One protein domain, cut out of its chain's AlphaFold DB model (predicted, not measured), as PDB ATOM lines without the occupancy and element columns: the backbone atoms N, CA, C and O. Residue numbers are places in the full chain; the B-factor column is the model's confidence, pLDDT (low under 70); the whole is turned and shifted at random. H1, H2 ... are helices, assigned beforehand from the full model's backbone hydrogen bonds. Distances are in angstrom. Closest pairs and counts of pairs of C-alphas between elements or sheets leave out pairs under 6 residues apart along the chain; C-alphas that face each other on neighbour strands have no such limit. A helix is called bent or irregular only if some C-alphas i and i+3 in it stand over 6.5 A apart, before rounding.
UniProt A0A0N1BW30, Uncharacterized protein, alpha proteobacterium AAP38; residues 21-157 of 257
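Overview. This is residues 21 to 157 of the 257 residues of an uncharacterized protein of alpha proteobacterium AAP38 (UniProt A0A0N1BW30). An up-and-down bundle of H2, H3 and H4 is extended by H5 beside H4, and the hairpin of H6 and H7 packs on H5 at a steep angle. Short H1 crosses H5, and the long link of residues 27 to 47 swings along the outside from H1 to H2. The printed part has 137 residues with seven named helices, H1 to H7 in order, no named strand, and is all helix. It is compact, with a radius of gyration of the C-alphas of 14.8 A and spans of 43 by 32 by 26 A.

Arrangement. Start at H1, residues 21 to 26, which touches H5, residues 103 to 118, about perpendicular at 83 degrees; the closest C-alphas, of Ala 24 and Ile 112, are 5.0 A apart. Next find the hairpin of H2, residues 48 to 61, and H3, residues 70 to 81, at 12 degrees; their closest C-alphas, of Gly 57 and Ala 73, are 4.3 A apart. H4, residues 86 to 98, touches H3, closest at C-alphas Phe 77 and Ala 88, 4.7 A. H4 and H5 form a hairpin at a shallow tilt of 33 degrees, only just short of steep; C-alphas Ala 93 and Ser 109, the closest, are 4.5 A apart. H6, residues 122 to 133, touches H5 with residues 123 to 128 alone, at a steep tilt of 63 degrees; the closest C-alphas, of Ala 117 and Ala 125, are 4.4 A apart. H7, residues 145 to 155, forms a hairpin with H6, closest at C-alphas Gly 129 and Ser 146, 4.1 A. Every O i to N i+4 pair is within hydrogen-bond range in H1, H3, H4, H6 and H7, but 8 of 10 in H2 and 9 of 12 in H5.

Along the chain. Find C-alpha 21 at (184.074, 257.048, 191.568), where H1 begins, and C-alpha 155 at (192.494, 275.749, 203.405), where H7 ends. H2 is 20.3 A long and irregular, with C-alphas 49 and 52 7.1 A apart; H4 is 18.4 A and H5 23.7 A.

Size, cuts and confidence. The C-alphas of Asp 38 and Asn 65, the two farthest apart, are 46.4 A apart. The printed part has no cut; the links H1 to H2 and H6 to H7 are long. Look for low confidence, pLDDT under 70, at residues 63 to 67 and 100.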
ATOM      1  N   LEU A  21     182.998 257.907 192.056       93.69
ATOM      2  CA  LEU A  21     184.074 257.048 191.568       93.69
ATOM      3  C   LEU A  21     184.074 256.997 190.038       93.69
ATOM      4  O   LEU A  21     185.135 257.100 189.424       93.69
ATOM      5  N   LYS A  22     182.893 256.869 189.426       93.81
ATOM      6  CA  LYS A  22     182.754 256.907 187.968       93.81
ATOM      7  C   LYS A  22     183.222 258.249 187.405       93.81
ATOM      8  O   LYS A  22     184.078 258.273 186.525       93.81
ATOM      9  N   LEU A  23     182.726 259.358 187.955       93.81
ATOM     10  CA  LEU A  23     183.131 260.697 187.526       93.81
ATOM     11  C   LEU A  23     184.637 260.905 187.655       93.81
ATOM     12  O   LEU A  23     185.261 261.433 186.739       93.81
ATOM     13  N   ALA A  24     185.229 260.448 188.754       93.81
ATOM     14  CA  ALA A  24     186.651 260.583 189.003       93.81
ATOM     15  C   ALA A  24     187.529 259.839 187.990       93.81
ATOM     16  O   ALA A  24     188.652 260.263 187.742       93.81
ATOM     17  N   LEU A  25     187.032 258.747 187.407       92.56
ATOM     18  CA  LEU A  25     187.752 257.966 186.399       92.56
ATOM     19  C   LEU A  25     187.514 258.461 184.970       92.56
ATOM     20  O   LEU A  25     188.372 258.264 184.114       92.56
ATOM     21  N   GLU A  26     186.360 259.075 184.709       93.62
ATOM     22  CA  GLU A  26     185.923 259.438 183.357       93.62
ATOM     23  C   GLU A  26     186.113 260.923 183.030       93.62
ATOM     24  O   GLU A  26     186.156 261.283 181.856       93.62
ATOM     25  N   THR A  27     186.240 261.790 184.039       92.62
ATOM     26  CA  THR A  27     186.376 263.239 183.837       92.62
ATOM     27  C   THR A  27     187.783 263.575 183.329       92.62
ATOM     28  O   THR A  27     188.761 263.303 184.036       92.62
ATOM     29  N   PRO A  28     187.921 264.192 182.139       90.38
ATOM     30  CA  PRO A  28     189.211 264.651 181.643       90.38
ATOM     31  C   PRO A  28     189.866 265.645 182.605       90.38
ATOM     32  O   PRO A  28     189.197 266.460 183.238       90.38
ATOM     33  N   LEU A  29     191.199 265.633 182.679       84.50
ATOM     34  CA  LEU A  29     191.942 266.542 183.563       84.50
ATOM     35  C   LEU A  29     191.682 268.023 183.257       84.50
ATOM     36  O   LEU A  29     191.698 268.844 184.170       84.50
ATOM     37  N   THR A  30     191.425 268.350 181.990       86.94
ATOM     38  CA  THR A  30     191.092 269.703 181.518       86.94
ATOM     39  C   THR A  30     189.756 270.215 182.038       86.94
ATOM     40  O   THR A  30     189.547 271.426 182.072       86.94
ATOM     41  N   ASP A  31     188.881 269.302 182.457       89.75
ATOM     42  CA  ASP A  31     187.497 269.590 182.829       89.75
ATOM     43  C   ASP A  31     187.323 269.609 184.356       89.75
ATOM     44  O   ASP A  31     186.230 269.860 184.865       89.75
ATOM     45  N   LEU A  32     188.405 269.361 185.108       88.44
ATOM     46  CA  LEU A  32     188.404 269.496 186.559       88.44
ATOM     47  C   LEU A  32     188.142 270.955 186.959       88.44
ATOM     48  O   LEU A  32     188.688 271.882 186.348       88.44
ATOM     49  N   PRO A  33     187.340 271.193 188.011       88.88
ATOM     50  CA  PRO A  33     187.027 272.549 188.420       88.88
ATOM     51  C   PRO A  33     188.254 273.259 188.983       88.88
ATOM     52  O   PRO A  33     189.139 272.667 189.605       88.88
ATOM     53  N   LYS A  34     188.261 274.580 188.815       88.31
ATOM     54  CA  LYS A  34     189.224 275.460 189.471       88.31
ATOM     55  C   LYS A  34     188.685 275.846 190.842       88.31
ATOM     56  O   LYS A  34     187.628 276.466 190.943       88.31
ATOM     57  N   LEU A  35     189.411 275.480 191.895       91.06
ATOM     58  CA  LEU A  35     189.060 275.878 193.256       91.06
ATOM     59  C   LEU A  35     189.292 277.380 193.467       91.06
ATOM     60  O   LEU A  35     190.203 277.946 192.856       91.06
ATOM     61  N   PRO A  36     188.519 278.028 194.358       92.06
ATOM     62  CA  PRO A  36     188.768 279.410 194.740       92.06
ATOM     63  C   PRO A  36     190.206 279.597 195.225       92.06
ATOM     64  O   PRO A  36     190.720 278.795 196.009       92.06
ATOM     65  N   VAL A  37     190.844 280.686 194.807       91.25
ATOM     66  CA  VAL A  37     192.206 281.050 195.235       91.25
ATOM     67  C   VAL A  37     192.257 281.602 196.663       91.25
ATOM     68  O   VAL A  37     193.295 281.513 197.312       91.25
ATOM     69  N   ASP A  38     191.116 282.076 197.178       89.44
ATOM     70  CA  ASP A  38     190.977 282.737 198.479       89.44
ATOM     71  C   ASP A  38     189.916 282.048 199.359       89.44
ATOM     72  O   ASP A  38     189.014 281.369 198.864       89.44
ATOM     73  N   GLY A  39     190.004 282.244 200.679       90.75
ATOM     74  CA  GLY A  39     189.009 281.762 201.647       90.75
ATOM     75  C   GLY A  39     189.107 280.264 201.976       90.75
ATOM     76  O   GLY A  39     189.983 279.566 201.456       90.75
ATOM     77  N   PRO A  40     188.253 279.751 202.879       91.50
ATOM     78  CA  PRO A  40     188.212 278.328 203.201       91.50
ATOM     79  C   PRO A  40     187.671 277.512 202.022       91.50
ATOM     80  O   PRO A  40     186.786 277.956 201.292       91.50
ATOM     81  N   ILE A  41     188.177 276.292 201.868       92.81
ATOM     82  CA  ILE A  41     187.658 275.320 200.905       92.81
ATOM     83  C   ILE A  41     186.794 274.340 201.686       92.81
ATOM     84  O   ILE A  41     187.236 273.765 202.670       92.81
ATOM     85  N   THR A  42     185.538 274.174 201.288       86.94
ATOM     86  CA  THR A  42     184.636 273.222 201.945       86.94
ATOM     87  C   THR A  42     184.341 272.090 200.967       86.94
ATOM     88  O   THR A  42     183.794 272.377 199.895       86.94
ATOM     89  N   PRO A  43     184.729 270.838 201.278       78.75
ATOM     90  CA  PRO A  43     184.367 269.701 200.443       78.75
ATOM     91  C   PRO A  43     182.846 269.480 200.461       78.75
ATOM     92  O   PRO A  43     182.169 269.936 201.391       78.75
ATOM     93  N   PRO A  44     182.294 268.768 199.465       82.12
ATOM     94  CA  PRO A  44     180.902 268.340 199.497       82.12
ATOM     95  C   PRO A  44     180.580 267.599 200.804       82.12
ATOM     96  O   PRO A  44     181.380 266.768 201.239       82.12
ATOM     97  N   PRO A  45     179.432 267.879 201.448       86.56
ATOM     98  CA  PRO A  45     179.040 267.156 202.650       86.56
ATOM     99  C   PRO A  45     178.782 265.682 202.328       86.56
ATOM    100  O   PRO A  45     178.238 265.354 201.273       86.56
ATOM    101  N   GLU A  46     179.131 264.800 203.263       90.50
ATOM    102  CA  GLU A  46     178.893 263.364 203.123       90.50
ATOM    103  C   GLU A  46     177.385 263.076 202.971       90.50
ATOM    104  O   GLU A  46     176.594 263.472 203.836       90.50
ATOM    105  N   PRO A  47     176.951 262.379 201.900       92.06
ATOM    106  CA  PRO A  47     175.546 262.043 201.720       92.06
ATOM    107  C   PRO A  47     175.036 261.121 202.833       92.06
ATOM    108  O   PRO A  47     175.613 260.069 203.104       92.06
ATOM    109  N   ALA A  48     173.885 261.449 203.429       92.25
ATOM    110  CA  ALA A  48     173.290 260.631 204.494       92.25
ATOM    111  C   ALA A  48     173.036 259.172 204.061       92.25
ATOM    112  O   ALA A  48     173.215 258.247 204.847       92.25
ATOM    113  N   GLU A  49     172.672 258.954 202.791       91.19
ATOM    114  CA  GLU A  49     172.466 257.617 202.213       91.19
ATOM    115  C   GLU A  49     173.768 256.827 201.974       91.19
ATOM    116  O   GLU A  49     173.715 255.619 201.745       91.19
ATOM    117  N   ALA A  50     174.928 257.483 202.043       94.88
ATOM    118  CA  ALA A  50     176.240 256.859 201.921       94.88
ATOM    119  C   ALA A  50     176.898 256.573 203.281       94.88
ATOM    120  O   ALA A  50     177.727 255.669 203.366       94.88
ATOM    121  N   ALA A  51     176.492 257.274 204.345       94.94
ATOM    122  CA  ALA A  51     177.143 257.228 205.655       94.94
ATOM    123  C   ALA A  51     177.256 255.810 206.246       94.94
ATOM    124  O   ALA A  51     178.320 255.420 206.725       94.94
ATOM    125  N   GLU A  52     176.187 255.011 206.179       96.31
ATOM    126  CA  GLU A  52     176.215 253.633 206.691       96.31
ATOM    127  C   GLU A  52     177.090 252.715 205.825       96.31
ATOM    128  O   GLU A  52     177.841 251.896 206.348       96.31
ATOM    129  N   LEU A  53     177.062 252.885 204.502       96.56
ATOM    130  CA  LEU A  53     177.928 252.133 203.589       96.56
ATOM    131  C   LEU A  53     179.405 252.483 203.817       96.56
ATOM    132  O   LEU A  53     180.256 251.598 203.820       96.56
ATOM    133  N   LEU A  54     179.709 253.760 204.046       95.62
ATOM    134  CA  LEU A  54     181.042 254.224 204.413       95.62
ATOM    135  C   LEU A  54     181.495 253.600 205.739       95.62
ATOM    136  O   LEU A  54     182.624 253.116 205.832       95.62
ATOM    137  N   ARG A  55     180.613 253.554 206.747       95.50
ATOM    138  CA  ARG A  55     180.887 252.908 208.038       95.50
ATOM    139  C   ARG A  55     181.197 251.418 207.869       95.50
ATOM    140  O   ARG A  55     182.214 250.960 208.376       95.50
ATOM    141  N   GLN A  56     180.377 250.691 207.112       94.44
ATOM    142  CA  GLN A  56     180.582 249.266 206.817       94.44
ATOM    143  C   GLN A  56     181.884 249.014 206.049       94.44
ATOM    144  O   GLN A  56     182.590 248.044 206.317       94.44
ATOM    145  N   GLY A  57     182.235 249.897 205.111       93.75
ATOM    146  CA  GLY A  57     183.503 249.810 204.393       93.75
ATOM    147  C   GLY A  57     184.713 250.010 205.302       93.75
ATOM    148  O   GLY A  57     185.688 249.278 205.169       93.75
ATOM    149  N   ARG A  58     184.637 250.949 206.256       93.38
ATOM    150  CA  ARG A  58     185.687 251.159 207.263       93.38
ATOM    151  C   ARG A  58     185.821 249.968 208.201       93.38
ATOM    152  O   ARG A  58     186.933 249.512 208.408       93.38
ATOM    153  N   GLU A  59     184.707 249.416 208.671       91.31
ATOM    154  CA  GLU A  59     184.694 248.203 209.497       91.31
ATOM    155  C   GLU A  59     185.344 247.015 208.768       91.31
ATOM    156  O   GLU A  59     186.188 246.323 209.328       91.31
ATOM    157  N   ALA A  60     185.049 246.826 207.479       87.75
ATOM    158  CA  ALA A  60     185.719 245.812 206.660       87.75
ATOM    159  C   ALA A  60     187.213 246.116 206.402       87.75
ATOM    160  O   ALA A  60     188.002 245.198 206.168       87.75
ATOM    161  N   ALA A  61     187.598 247.397 206.417       84.00
ATOM    162  CA  ALA A  61     188.977 247.856 206.263       84.00
ATOM    163  C   ALA A  61     189.795 247.772 207.569       84.00
ATOM    164  O   ALA A  61     191.023 247.882 207.529       84.00
ATOM    165  N   GLU A  62     189.139 247.578 208.715       82.06
ATOM    166  CA  GLU A  62     189.792 247.354 209.999       82.06
ATOM    167  C   GLU A  62     190.350 245.925 210.097       82.06
ATOM    168  O   GLU A  62     189.856 244.969 209.495       82.06
ATOM    169  N   LEU A  63     191.430 245.770 210.869       65.31
ATOM    170  CA  LEU A  63     192.076 244.480 211.105       65.31
ATOM    171  C   LEU A  63     191.178 243.580 211.964       65.31
ATOM    172  O   LEU A  63     191.313 243.541 213.186       65.31
ATOM    173  N   THR A  64     190.315 242.793 211.329       54.72
ATOM    174  CA  THR A  64     189.590 241.713 212.008       54.72
ATOM    175  C   THR A  64     190.437 240.440 211.928       54.72
ATOM    176  O   THR A  64     190.729 239.947 210.844       54.72
ATOM    177  N   ASN A  65     190.893 239.904 213.066       53.12
ATOM    178  CA  ASN A  65     191.715 238.680 213.132       53.12
ATOM    179  C   ASN A  65     193.003 238.694 212.271       53.12
ATOM    180  O   ASN A  65     193.397 237.675 211.707       53.12
ATOM    181  N   GLY A  66     193.693 239.838 212.186       58.84
ATOM    182  CA  GLY A  66     195.025 239.935 211.567       58.84
ATOM    183  C   GLY A  66     195.051 240.012 210.034       58.84
ATOM    184  O   GLY A  66     196.138 240.025 209.461       58.84
ATOM    185  N   SER A  67     193.892 240.107 209.371       64.62
ATOM    186  CA  SER A  67     193.789 240.346 207.926       64.62
ATOM    187  C   SER A  67     192.672 241.346 207.624       64.62
ATOM    188  O   SER A  67     191.606 241.289 208.222       64.62
ATOM    189  N   ILE A  68     192.913 242.255 206.680       70.06
ATOM    190  CA  ILE A  68     191.899 243.184 206.164       70.06
ATOM    191  C   ILE A  68     191.097 242.461 205.073       70.06
ATOM    192  O   ILE A  68     191.705 241.867 204.177       70.06
ATOM    193  N   ASP A  69     189.764 242.545 205.088       82.00
ATOM    194  CA  ASP A  69     188.947 242.125 203.941       82.00
ATOM    195  C   ASP A  69     188.865 243.271 202.923       82.00
ATOM    196  O   ASP A  69     187.885 244.012 202.811       82.00
ATOM    197  N   VAL A  70     189.960 243.433 202.172       83.69
ATOM    198  CA  VAL A  70     190.107 244.500 201.171       83.69
ATOM    199  C   VAL A  70     188.988 244.431 200.125       83.69
ATOM    200  O   VAL A  70     188.503 245.469 199.676       83.69
ATOM    201  N   ALA A  71     188.541 243.231 199.748       85.62
ATOM    202  CA  ALA A  71     187.491 243.059 198.749       85.62
ATOM    203  C   ALA A  71     186.124 243.535 199.271       85.62
ATOM    204  O   ALA A  71     185.402 244.243 198.555       85.62
ATOM    205  N   ALA A  72     185.782 243.203 200.520       90.19
ATOM    206  CA  ALA A  72     184.569 243.699 201.159       90.19
ATOM    207  C   ALA A  72     184.607 245.223 201.335       90.19
ATOM    208  O   ALA A  72     183.653 245.906 200.947       90.19
ATOM    209  N   ALA A  73     185.720 245.777 201.821       91.94
ATOM    210  CA  ALA A  73     185.881 247.218 202.000       91.94
ATOM    211  C   ALA A  73     185.724 247.986 200.676       91.94
ATOM    212  O   ALA A  73     184.910 248.907 200.580       91.94
ATOM    213  N   LEU A  74     186.414 247.553 199.610       91.69
ATOM    214  CA  LEU A  74     186.279 248.145 198.273       91.69
ATOM    215  C   LEU A  74     184.839 248.062 197.745       91.69
ATOM    216  O   LEU A  74     184.378 248.985 197.070       91.69
ATOM    217  N   THR A  75     184.112 246.988 198.062       93.56
ATOM    218  CA  THR A  75     182.704 246.827 197.672       93.56
ATOM    219  C   THR A  75     181.811 247.858 198.356       93.56
ATOM    220  O   THR A  75     181.002 248.509 197.689       93.56
ATOM    221  N   TYR A  76     181.948 248.034 199.669       96.25
ATOM    222  CA  TYR A  76     181.178 249.030 200.414       96.25
ATOM    223  C   TYR A  76     181.525 250.454 199.996       96.25
ATOM    224  O   TYR A  76     180.621 251.246 199.723       96.25
ATOM    225  N   PHE A  77     182.812 250.762 199.837       95.75
ATOM    226  CA  PHE A  77     183.234 252.079 199.379       95.75
ATOM    227  C   PHE A  77     182.740 252.394 197.969       95.75
ATOM    228  O   PHE A  77     182.252 253.496 197.738       95.75
ATOM    229  N   ARG A  78     182.748 251.429 197.039       95.31
ATOM    230  CA  ARG A  78     182.149 251.618 195.707       95.31
ATOM    231  C   ARG A  78     180.644 251.891 195.791       95.31
ATOM    232  O   ARG A  78     180.139 252.760 195.085       95.31
ATOM    233  N   LYS A  79     179.916 251.183 196.663       95.81
ATOM    234  CA  LYS A  79     178.483 251.440 196.882       95.81
ATOM    235  C   LYS A  79     178.249 252.846 197.436       95.81
ATOM    236  O   LYS A  79     177.383 253.539 196.915       95.81
ATOM    237  N   ALA A  80     179.017 253.287 198.428       96.19
ATOM    238  CA  ALA A  80     178.926 254.645 198.969       96.19
ATOM    239  C   ALA A  80     179.316 255.720 197.932       96.19
ATOM    240  O   ALA A  80     178.632 256.733 197.806       96.19
ATOM    241  N   ALA A  81     180.345 255.478 197.115       95.06
ATOM    242  CA  ALA A  81     180.740 256.366 196.019       95.06
ATOM    243  C   ALA A  81     179.616 256.557 194.985       95.06
ATOM    244  O   ALA A  81     179.368 257.681 194.548       95.06
ATOM    245  N   SER A  82     178.851 255.496 194.682       94.56
ATOM    246  CA  SER A  82     177.661 255.571 193.809       94.56
ATOM    247  C   SER A  82     176.535 256.459 194.359       94.56
ATOM    248  O   SER A  82     175.606 256.818 193.635       94.56
ATOM    249  N   LYS A  83     176.605 256.799 195.650       93.94
ATOM    250  CA  LYS A  83     175.681 257.692 196.355       93.94
ATOM    251  C   LYS A  83     176.219 259.114 196.509       93.94
ATOM    252  O   LYS A  83     175.578 259.928 197.164       93.94
ATOM    253  N   GLY A  84     177.369 259.421 195.912       92.81
ATOM    254  CA  GLY A  84     177.967 260.752 195.968       92.81
ATOM    255  C   GLY A  84     179.031 260.936 197.052       92.81
ATOM    256  O   GLY A  84     179.437 262.067 197.296       92.81
ATOM    257  N   SER A  85     179.469 259.871 197.734       94.94
ATOM    258  CA  SER A  85     180.441 259.997 198.827       94.94
ATOM    259  C   SER A  85     181.859 260.245 198.313       94.94
ATOM    260  O   SER A  85     182.508 259.356 197.746       94.94
ATOM    261  N   PHE A  86     182.355 261.458 198.557       94.69
ATOM    262  CA  PHE A  86     183.761 261.809 198.357       94.69
ATOM    263  C   PHE A  86     184.659 261.038 199.326       94.69
ATOM    264  O   PHE A  86     185.712 260.553 198.904       94.69
ATOM    265  N   GLU A  87     184.202 260.810 200.562       95.19
ATOM    266  CA  GLU A  87     185.030 260.159 201.576       95.19
ATOM    267  C   GLU A  87     185.206 258.681 201.250       95.19
ATOM    268  O   GLU A  87     186.326 258.181 201.232       95.19
ATOM    269  N   ALA A  88     184.133 257.984 200.875       95.69
ATOM    270  CA  ALA A  88     184.236 256.601 200.427       95.69
ATOM    271  C   ALA A  88     185.101 256.470 199.173       95.69
ATOM    272  O   ALA A  88     185.880 255.525 199.053       95.69
ATOM    273  N   THR A  89     185.005 257.424 198.245       96.19
ATOM    274  CA  THR A  89     185.853 257.426 197.049       96.19
ATOM    275  C   THR A  89     187.331 257.638 197.413       96.19
ATOM    276  O   THR A  89     188.210 257.013 196.811       96.19
ATOM    277  N   ALA A  90     187.625 258.455 198.432       95.38
ATOM    278  CA  ALA A  90     188.976 258.648 198.951       95.38
ATOM    279  C   ALA A  90     189.529 257.372 199.605       95.38
ATOM    280  O   ALA A  90     190.651 256.962 199.303       95.38
ATOM    281  N   GLU A  91     188.734 256.716 200.450       94.56
ATOM    282  CA  GLU A  91     189.099 255.463 201.130       94.56
ATOM    283  C   GLU A  91     189.293 254.322 200.116       94.56
ATOM    284  O   GLU A  91     190.249 253.546 200.201       94.56
ATOM    285  N   TYR A  92     188.454 254.273 199.076       94.25
ATOM    286  CA  TYR A  92     188.616 253.366 197.941       94.25
ATOM    287  C   TYR A  92     189.965 253.588 197.242       94.25
ATOM    288  O   TYR A  92     190.737 252.644 197.062       94.25
ATOM    289  N   ALA A  93     190.297 254.834 196.889       93.38
ATOM    290  CA  ALA A  93     191.577 255.164 196.263       93.38
ATOM    291  C   ALA A  93     192.772 254.828 197.172       93.38
ATOM    292  O   ALA A  93     193.802 254.345 196.686       93.38
ATOM    293  N   TYR A  94     192.639 255.044 198.483       90.88
ATOM    294  CA  TYR A  94     193.650 254.689 199.473       90.88
ATOM    295  C   TYR A  94     193.898 253.175 199.523       90.88
ATOM    296  O   TYR A  94     195.058 252.744 199.461       90.88
ATOM    297  N   LEU A  95     192.837 252.364 199.561       88.94
ATOM    298  CA  LEU A  95     192.943 250.904 199.555       88.94
ATOM    299  C   LEU A  95     193.519 250.363 198.248       88.94
ATOM    300  O   LEU A  95     194.354 249.465 198.296       88.94
ATOM    301  N   LEU A  96     193.178 250.934 197.087       87.31
ATOM    302  CA  LEU A  96     193.820 250.533 195.828       87.31
ATOM    303  C   LEU A  96     195.343 250.722 195.878       87.31
ATOM    304  O   LEU A  96     196.102 249.892 195.381       87.31
ATOM    305  N   ARG A  97     195.812 251.798 196.514       83.00
ATOM    306  CA  ARG A  97     197.244 252.099 196.621       83.00
ATOM    307  C   ARG A  97     197.968 251.211 197.635       83.00
ATOM    308  O   ARG A  97     199.115 250.837 197.389       83.00
ATOM    309  N   THR A  98     197.334 250.916 198.768       82.62
ATOM    310  CA  THR A  98     197.984 250.304 199.944       82.62
ATOM    311  C   THR A  98     197.632 248.830 200.158       82.62
ATOM    312  O   THR A  98     198.489 248.062 200.582       82.62
ATOM    313  N   GLY A  99     196.422 248.404 199.794       72.94
ATOM    314  CA  GLY A  99     195.850 247.079 200.061       72.94
ATOM    315  C   GLY A  99     196.221 245.986 199.056       72.94
ATOM    316  O   GLY A  99     195.435 245.075 198.827       72.94
ATOM    317  N   GLY A 100     197.388 246.075 198.411       69.06
ATOM    318  CA  GLY A 100     197.878 245.004 197.532       69.06
ATOM    319  C   GLY A 100     197.202 244.890 196.158       69.06
ATOM    320  O   GLY A 100     197.424 243.895 195.473       69.06
ATOM    321  N   ALA A 101     196.434 245.893 195.713       72.56
ATOM    322  CA  ALA A 101     195.779 245.848 194.404       72.56
ATOM    323  C   ALA A 101     196.790 245.731 193.232       72.56
ATOM    324  O   ALA A 101     197.944 246.186 193.357       72.56
ATOM    325  N   PRO A 102     196.373 245.161 192.082       73.31
ATOM    326  CA  PRO A 102     197.201 245.087 190.882       73.31
ATOM    327  C   PRO A 102     197.691 246.471 190.406       73.31
ATOM    328  O   PRO A 102     197.024 247.481 190.656       73.31
ATOM    329  N   PRO A 103     198.835 246.554 189.695       72.50
ATOM    330  CA  PRO A 103     199.420 247.825 189.246       72.50
ATOM    331  C   PRO A 103     198.467 248.727 188.446       72.50
ATOM    332  O   PRO A 103     198.460 249.939 188.646       72.50
ATOM    333  N   GLU A 104     197.624 248.142 187.595       73.62
ATOM    334  CA  GLU A 104     196.621 248.869 186.804       73.62
ATOM    335  C   GLU A 104     195.597 249.604 187.686       73.62
ATOM    336  O   GLU A 104     195.255 250.756 187.435       73.62
ATOM    337  N   GLN A 105     195.172 248.990 188.794       73.50
ATOM    338  CA  GLN A 105     194.229 249.606 189.727       73.50
ATOM    339  C   GLN A 105     194.917 250.661 190.598       73.50
ATOM    340  O   GLN A 105     194.314 251.671 190.956       73.50
ATOM    341  N   LYS A 106     196.209 250.486 190.891       75.06
ATOM    342  CA  LYS A 106     197.012 251.515 191.567       75.06
ATOM    343  C   LYS A 106     197.117 252.798 190.742       75.06
ATOM    344  O   LYS A 106     197.110 253.874 191.335       75.06
ATOM    345  N   ALA A 107     197.155 252.711 189.410       78.00
ATOM    346  CA  ALA A 107     197.151 253.891 188.540       78.00
ATOM    347  C   ALA A 107     195.856 254.714 188.693       78.00
ATOM    348  O   ALA A 107     195.914 255.939 188.814       78.00
ATOM    349  N   ASN A 108     194.707 254.041 188.820       88.69
ATOM    350  CA  ASN A 108     193.416 254.695 189.055       88.69
ATOM    351  C   ASN A 108     193.385 255.503 190.363       88.69
ATOM    352  O   ASN A 108     192.702 256.522 190.428       88.69
ATOM    353  N   SER A 109     194.148 255.104 191.388       90.31
ATOM    354  CA  SER A 109     194.212 255.821 192.672       90.31
ATOM    355  C   SER A 109     194.640 257.284 192.504       90.31
ATOM    356  O   SER A 109     194.039 258.163 193.118       90.31
ATOM    357  N   ILE A 110     195.627 257.577 191.647       90.19
ATOM    358  CA  ILE A 110     196.101 258.955 191.429       90.19
ATOM    359  C   ILE A 110     195.038 259.780 190.703       90.19
ATOM    360  O   ILE A 110     194.767 260.907 191.109       90.19
ATOM    361  N   THR A 111     194.409 259.218 189.667       91.81
ATOM    362  CA  THR A 111     193.323 259.883 188.931       91.81
ATOM    363  C   THR A 111     192.168 260.229 189.867       91.81
ATOM    364  O   THR A 111     191.751 261.386 189.924       91.81
ATOM    365  N   ILE A 112     191.743 259.266 190.690       94.94
ATOM    366  CA  ILE A 112     190.682 259.469 191.676       94.94
ATOM    367  C   ILE A 112     191.079 260.536 192.698       94.94
ATOM    368  O   ILE A 112     190.329 261.476 192.950       94.94
ATOM    369  N   THR A 113     192.283 260.430 193.261       95.00
ATOM    370  CA  THR A 113     192.783 261.385 194.258       95.00
ATOM    371  C   THR A 113     192.834 262.801 193.682       95.00
ATOM    372  O   THR A 113     192.412 263.744 194.347       95.00
ATOM    373  N   ARG A 114     193.284 262.970 192.433       94.06
ATOM    374  CA  ARG A 114     193.319 264.280 191.772       94.06
ATOM    375  C   ARG A 114     191.920 264.861 191.592       94.06
ATOM    376  O   ARG A 114     191.732 266.038 191.885       94.06
ATOM    377  N   TYR A 115     190.949 264.050 191.171       94.56
ATOM    378  CA  TYR A 115     189.558 264.484 191.065       94.56
ATOM    379  C   TYR A 115     189.034 264.977 192.418       94.56
ATOM    380  O   TYR A 115     188.559 266.102 192.512       94.56
ATOM    381  N   LEU A 116     189.177 264.191 193.487       95.56
ATOM    382  CA  LEU A 116     188.706 264.584 194.821       95.56
ATOM    383  C   LEU A 116     189.413 265.853 195.329       95.56
ATOM    384  O   LEU A 116     188.775 266.728 195.913       95.56
ATOM    385  N   ALA A 117     190.720 265.981 195.081       95.38
ATOM    386  CA  ALA A 117     191.508 267.149 195.466       95.38
ATOM    387  C   ALA A 117     191.076 268.418 194.717       95.38
ATOM    388  O   ALA A 117     190.912 269.457 195.351       95.38
ATOM    389  N   ALA A 118     190.842 268.331 193.401       93.44
ATOM    390  CA  ALA A 118     190.279 269.420 192.595       93.44
ATOM    391  C   ALA A 118     188.880 269.821 193.070       93.44
ATOM    392  O   ALA A 118     188.429 270.937 192.842       93.44
ATOM    393  N   HIS A 119     188.224 268.921 193.795       93.38
ATOM    394  CA  HIS A 119     186.942 269.151 194.412       93.38
ATOM    395  C   HIS A 119     187.009 269.497 195.914       93.38
ATOM    396  O   HIS A 119     186.013 269.458 196.632       93.38
ATOM    397  N   GLY A 120     188.189 269.868 196.414       93.31
ATOM    398  CA  GLY A 120     188.355 270.390 197.768       93.31
ATOM    399  C   GLY A 120     188.383 269.335 198.872       93.31
ATOM    400  O   GLY A 120     188.406 269.701 200.045       93.31
ATOM    401  N   HIS A 121     188.427 268.039 198.541       95.88
ATOM    402  CA  HIS A 121     188.612 266.999 199.548       95.88
ATOM    403  C   HIS A 121     190.005 267.111 200.186       95.88
ATOM    404  O   HIS A 121     191.045 266.896 199.551       95.88
ATOM    405  N   GLN A 122     190.014 267.424 201.480       96.12
ATOM    406  CA  GLN A 122     191.202 267.787 202.248       96.12
ATOM    407  C   GLN A 122     192.279 266.687 202.279       96.12
ATOM    408  O   GLN A 122     193.466 266.971 202.114       96.12
ATOM    409  N   GLY A 123     191.881 265.419 202.448       96.00
ATOM    410  CA  GLY A 123     192.812 264.287 202.504       96.00
ATOM    411  C   GLY A 123     193.414 263.959 201.138       96.00
ATOM    412  O   GLY A 123     194.597 263.640 201.033       96.00
ATOM    413  N   ALA A 124     192.625 264.114 200.074       96.44
ATOM    414  CA  ALA A 124     193.096 263.902 198.711       96.44
ATOM    415  C   ALA A 124     194.066 265.007 198.280       96.44
ATOM    416  O   ALA A 124     195.111 264.708 197.707       96.44
ATOM    417  N   ALA A 125     193.783 266.265 198.626       97.31
ATOM    418  CA  ALA A 125     194.714 267.367 198.403       97.31
ATOM    419  C   ALA A 125     196.041 267.148 199.153       97.31
ATOM    420  O   ALA A 125     197.111 267.311 198.569       97.31
ATOM    421  N   ALA A 126     196.007 266.680 200.406       97.44
ATOM    422  CA  ALA A 126     197.228 266.334 201.138       97.44
ATOM    423  C   ALA A 126     198.012 265.194 200.456       97.44
ATOM    424  O   ALA A 126     199.236 265.275 200.317       97.44
ATOM    425  N   ALA A 127     197.316 264.161 199.970       95.44
ATOM    426  CA  ALA A 127     197.929 263.058 199.235       95.44
ATOM    427  C   ALA A 127     198.571 263.522 197.916       95.44
ATOM    428  O   ALA A 127     199.708 263.144 197.633       95.44
ATOM    429  N   MET A 128     197.903 264.387 197.145       95.38
ATOM    430  CA  MET A 128     198.482 265.006 195.946       95.38
ATOM    431  C   MET A 128     199.710 265.857 196.291       95.38
ATOM    432  O   MET A 128     200.735 265.758 195.618       95.38
ATOM    433  N   GLY A 129     199.652 266.632 197.379       95.62
ATOM    434  CA  GLY A 129     200.783 267.413 197.883       95.62
ATOM    435  C   GLY A 129     202.009 266.546 198.166       95.62
ATOM    436  O   GLY A 129     203.118 266.873 197.729       95.62
ATOM    437  N   MET A 130     201.797 265.404 198.826       94.19
ATOM    438  CA  MET A 130     202.844 264.433 199.144       94.19
ATOM    439  C   MET A 130     203.387 263.734 197.894       94.19
ATOM    440  O   MET A 130     204.600 263.632 197.723       94.19
ATOM    441  N   LEU A 131     202.516 263.291 196.985       91.44
ATOM    442  CA  LEU A 131     202.941 262.695 195.717       91.44
ATOM    443  C   LEU A 131     203.785 263.678 194.899       91.44
ATOM    444  O   LEU A 131     204.811 263.282 194.346       91.44
ATOM    445  N   GLY A 132     203.399 264.956 194.868       92.19
ATOM    446  CA  GLY A 132     204.159 266.006 194.192       92.19
ATOM    447  C   GLY A 132     205.519 266.233 194.842       92.19
ATOM    448  O   GLY A 132     206.527 266.292 194.146       92.19
ATOM    449  N   PHE A 133     205.565 266.276 196.177       90.94
ATOM    450  CA  PHE A 133     206.812 266.414 196.935       90.94
ATOM    451  C   PHE A 133     207.788 265.263 196.657       90.94
ATOM    452  O   PHE A 133     208.989 265.474 196.533       90.94
ATOM    453  N   MET A 134     207.265 264.044 196.508       90.00
ATOM    454  CA  MET A 134     208.050 262.854 196.179       90.00
ATOM    455  C   MET A 134     208.420 262.748 194.688       90.00
ATOM    456  O   MET A 134     209.026 261.750 194.300       90.00
ATOM    457  N   GLY A 135     208.018 263.707 193.842       88.94
ATOM    458  CA  GLY A 135     208.226 263.646 192.390       88.94
ATOM    459  C   GLY A 135     207.459 262.507 191.708       88.94
ATOM    460  O   GLY A 135     207.891 261.995 190.680       88.94
ATOM    461  N   ARG A 136     206.350 262.060 192.308       88.25
ATOM    462  CA  ARG A 136     205.527 260.928 191.839       88.25
ATOM    463  C   ARG A 136     204.277 261.356 191.086       88.25
ATOM    464  O   ARG A 136     203.514 260.499 190.646       88.25
ATOM    465  N   LEU A 137     204.045 262.658 190.967       82.31
ATOM    466  CA  LEU A 137     203.055 263.153 190.028       82.31
ATOM    467  C   LEU A 137     203.663 263.148 188.624       82.31
ATOM    468  O   LEU A 137     204.842 263.451 188.448       82.31
ATOM    469  N   GLY A 138     202.863 262.747 187.638       79.62
ATOM    470  CA  GLY A 138     203.284 262.717 186.240       79.62
ATOM    471  C   GLY A 138     203.609 264.115 185.685       79.62
ATOM    472  O   GLY A 138     203.429 265.124 186.371       79.62
ATOM    473  N   PRO A 139     204.050 264.197 184.418       78.31
ATOM    474  CA  PRO A 139     204.475 265.454 183.788       78.31
ATOM    475  C   PRO A 139     203.383 266.539 183.749       78.31
ATOM    476  O   PRO A 139     203.707 267.727 183.731       78.31
ATOM    477  N   GLU A 140     202.110 266.136 183.777       74.69
ATOM    478  CA  GLU A 140     200.952 267.038 183.818       74.69
ATOM    479  C   GLU A 140     200.952 267.945 185.053       74.69
ATOM    480  O   GLU A 140     200.610 269.123 184.972       74.69
ATOM    481  N   ASP A 141     201.381 267.423 186.202       79.56
ATOM    482  CA  ASP A 141     201.372 268.170 187.455       79.56
ATOM    483  C   ASP A 141     202.655 268.996 187.644       79.56
ATOM    484  O   ASP A 141     202.599 270.065 188.243       79.56
ATOM    485  N   GLY A 142     203.810 268.545 187.150       77.38
ATOM    486  CA  GLY A 142     205.087 269.254 187.324       77.38
ATOM    487  C   GLY A 142     205.588 269.333 188.782       77.38
ATOM    488  O   GLY A 142     204.943 268.881 189.729       77.38
ATOM    489  N   ALA A 143     206.774 269.918 188.980       78.00
ATOM    490  CA  ALA A 143     207.453 269.958 190.287       78.00
ATOM    491  C   ALA A 143     206.817 270.936 191.302       78.00
ATOM    492  O   ALA A 143     207.021 270.824 192.510       78.00
ATOM    493  N   THR A 144     206.032 271.898 190.818       84.75
ATOM    494  CA  THR A 144     205.394 272.977 191.594       84.75
ATOM    495  C   THR A 144     204.089 272.549 192.269       84.75
ATOM    496  O   THR A 144     203.649 273.193 193.228       84.75
ATOM    497  N   ALA A 145     203.526 271.408 191.853       90.19
ATOM    498  CA  ALA A 145     202.225 270.891 192.278       90.19
ATOM    499  C   ALA A 145     202.075 270.738 193.787       90.19
ATOM    500  O   ALA A 145     201.003 270.968 194.343       90.19
ATOM    501  N   SER A 146     203.159 270.347 194.458       93.62
ATOM    502  CA  SER A 146     203.139 270.066 195.888       93.62
ATOM    503  C   SER A 146     202.645 271.266 196.700       93.62
ATOM    504  O   SER A 146     201.796 271.112 197.578       93.62
ATOM    505  N   LYS A 147     203.109 272.480 196.370       93.56
ATOM    506  CA  LYS A 147     202.721 273.703 197.091       93.56
ATOM    507  C   LYS A 147     201.246 274.029 196.906       93.56
ATOM    508  O   LYS A 147     200.578 274.344 197.887       93.56
ATOM    509  N   TYR A 148     200.753 273.895 195.678       95.25
ATOM    510  CA  TYR A 148     199.346 274.101 195.344       95.25
ATOM    511  C   TYR A 148     198.441 273.156 196.129       95.25
ATOM    512  O   TYR A 148     197.556 273.592 196.865       95.25
ATOM    513  N   TRP A 149     198.720 271.857 196.058       96.62
ATOM    514  CA  TRP A 149     197.893 270.853 196.713       96.62
ATOM    515  C   TRP A 149     197.959 270.929 198.241       96.62
ATOM    516  O   TRP A 149     196.935 270.781 198.905       96.62
ATOM    517  N   PHE A 150     199.123 271.240 198.819       97.31
ATOM    518  CA  PHE A 150     199.211 271.464 200.259       97.31
ATOM    519  C   PHE A 150     198.507 272.754 200.714       97.31
ATOM    520  O   PHE A 150     197.929 272.749 201.799       97.31
ATOM    521  N   ASN A 151     198.505 273.831 199.916       97.06
ATOM    522  CA  ASN A 151     197.698 275.027 200.206       97.06
ATOM    523  C   ASN A 151     196.200 274.690 200.225       97.06
ATOM    524  O   ASN A 151     195.518 275.027 201.193       97.06
ATOM    525  N   ILE A 152     195.711 273.939 199.231       97.12
ATOM    526  CA  ILE A 152     194.323 273.454 199.218       97.12
ATOM    527  C   ILE A 152     194.030 272.610 200.457       97.12
ATOM    528  O   ILE A 152     193.035 272.856 201.131       97.12
ATOM    529  N   ALA A 153     194.896 271.652 200.799       97.94
ATOM    530  CA  ALA A 153     194.691 270.777 201.950       97.94
ATOM    531  C   ALA A 153     194.528 271.565 203.258       97.94
ATOM    532  O   ALA A 153     193.623 271.280 204.040       97.94
ATOM    533  N   ARG A 154     195.366 272.585 203.482       97.88
ATOM    534  CA  ARG A 154     195.291 273.436 204.680       97.88
ATOM    535  C   ARG A 154     194.049 274.316 204.688       97.88
ATOM    536  O   ARG A 154     193.350 274.361 205.698       97.88
ATOM    537  N   ARG A 155     193.720 274.947 203.558       97.25
ATOM    538  CA  ARG A 155     192.494 275.749 203.405       97.25
ATOM    539  C   ARG A 155     191.219 274.913 203.504       97.25
ATOM    540  O   ARG A 155     190.180 275.461 203.864       97.25
ATOM    541  N   ALA A 156     191.309 273.615 203.216       95.88
ATOM    542  CA  ALA A 156     190.240 272.639 203.385       95.88
ATOM    543  C   ALA A 156     190.167 272.015 204.790       95.88
ATOM    544  O   ALA A 156     189.273 271.215 205.048       95.88
ATOM    545  N   GLY A 157     191.073 272.386 205.702       95.44
ATOM    546  CA  GLY A 157     191.033 271.961 207.102       95.44
ATOM    547  C   GLY A 157     191.838 270.704 207.438       95.44
ATOM    548  O   GLY A 157     191.717 270.201 208.556       95.44
TER     549      GLY A 157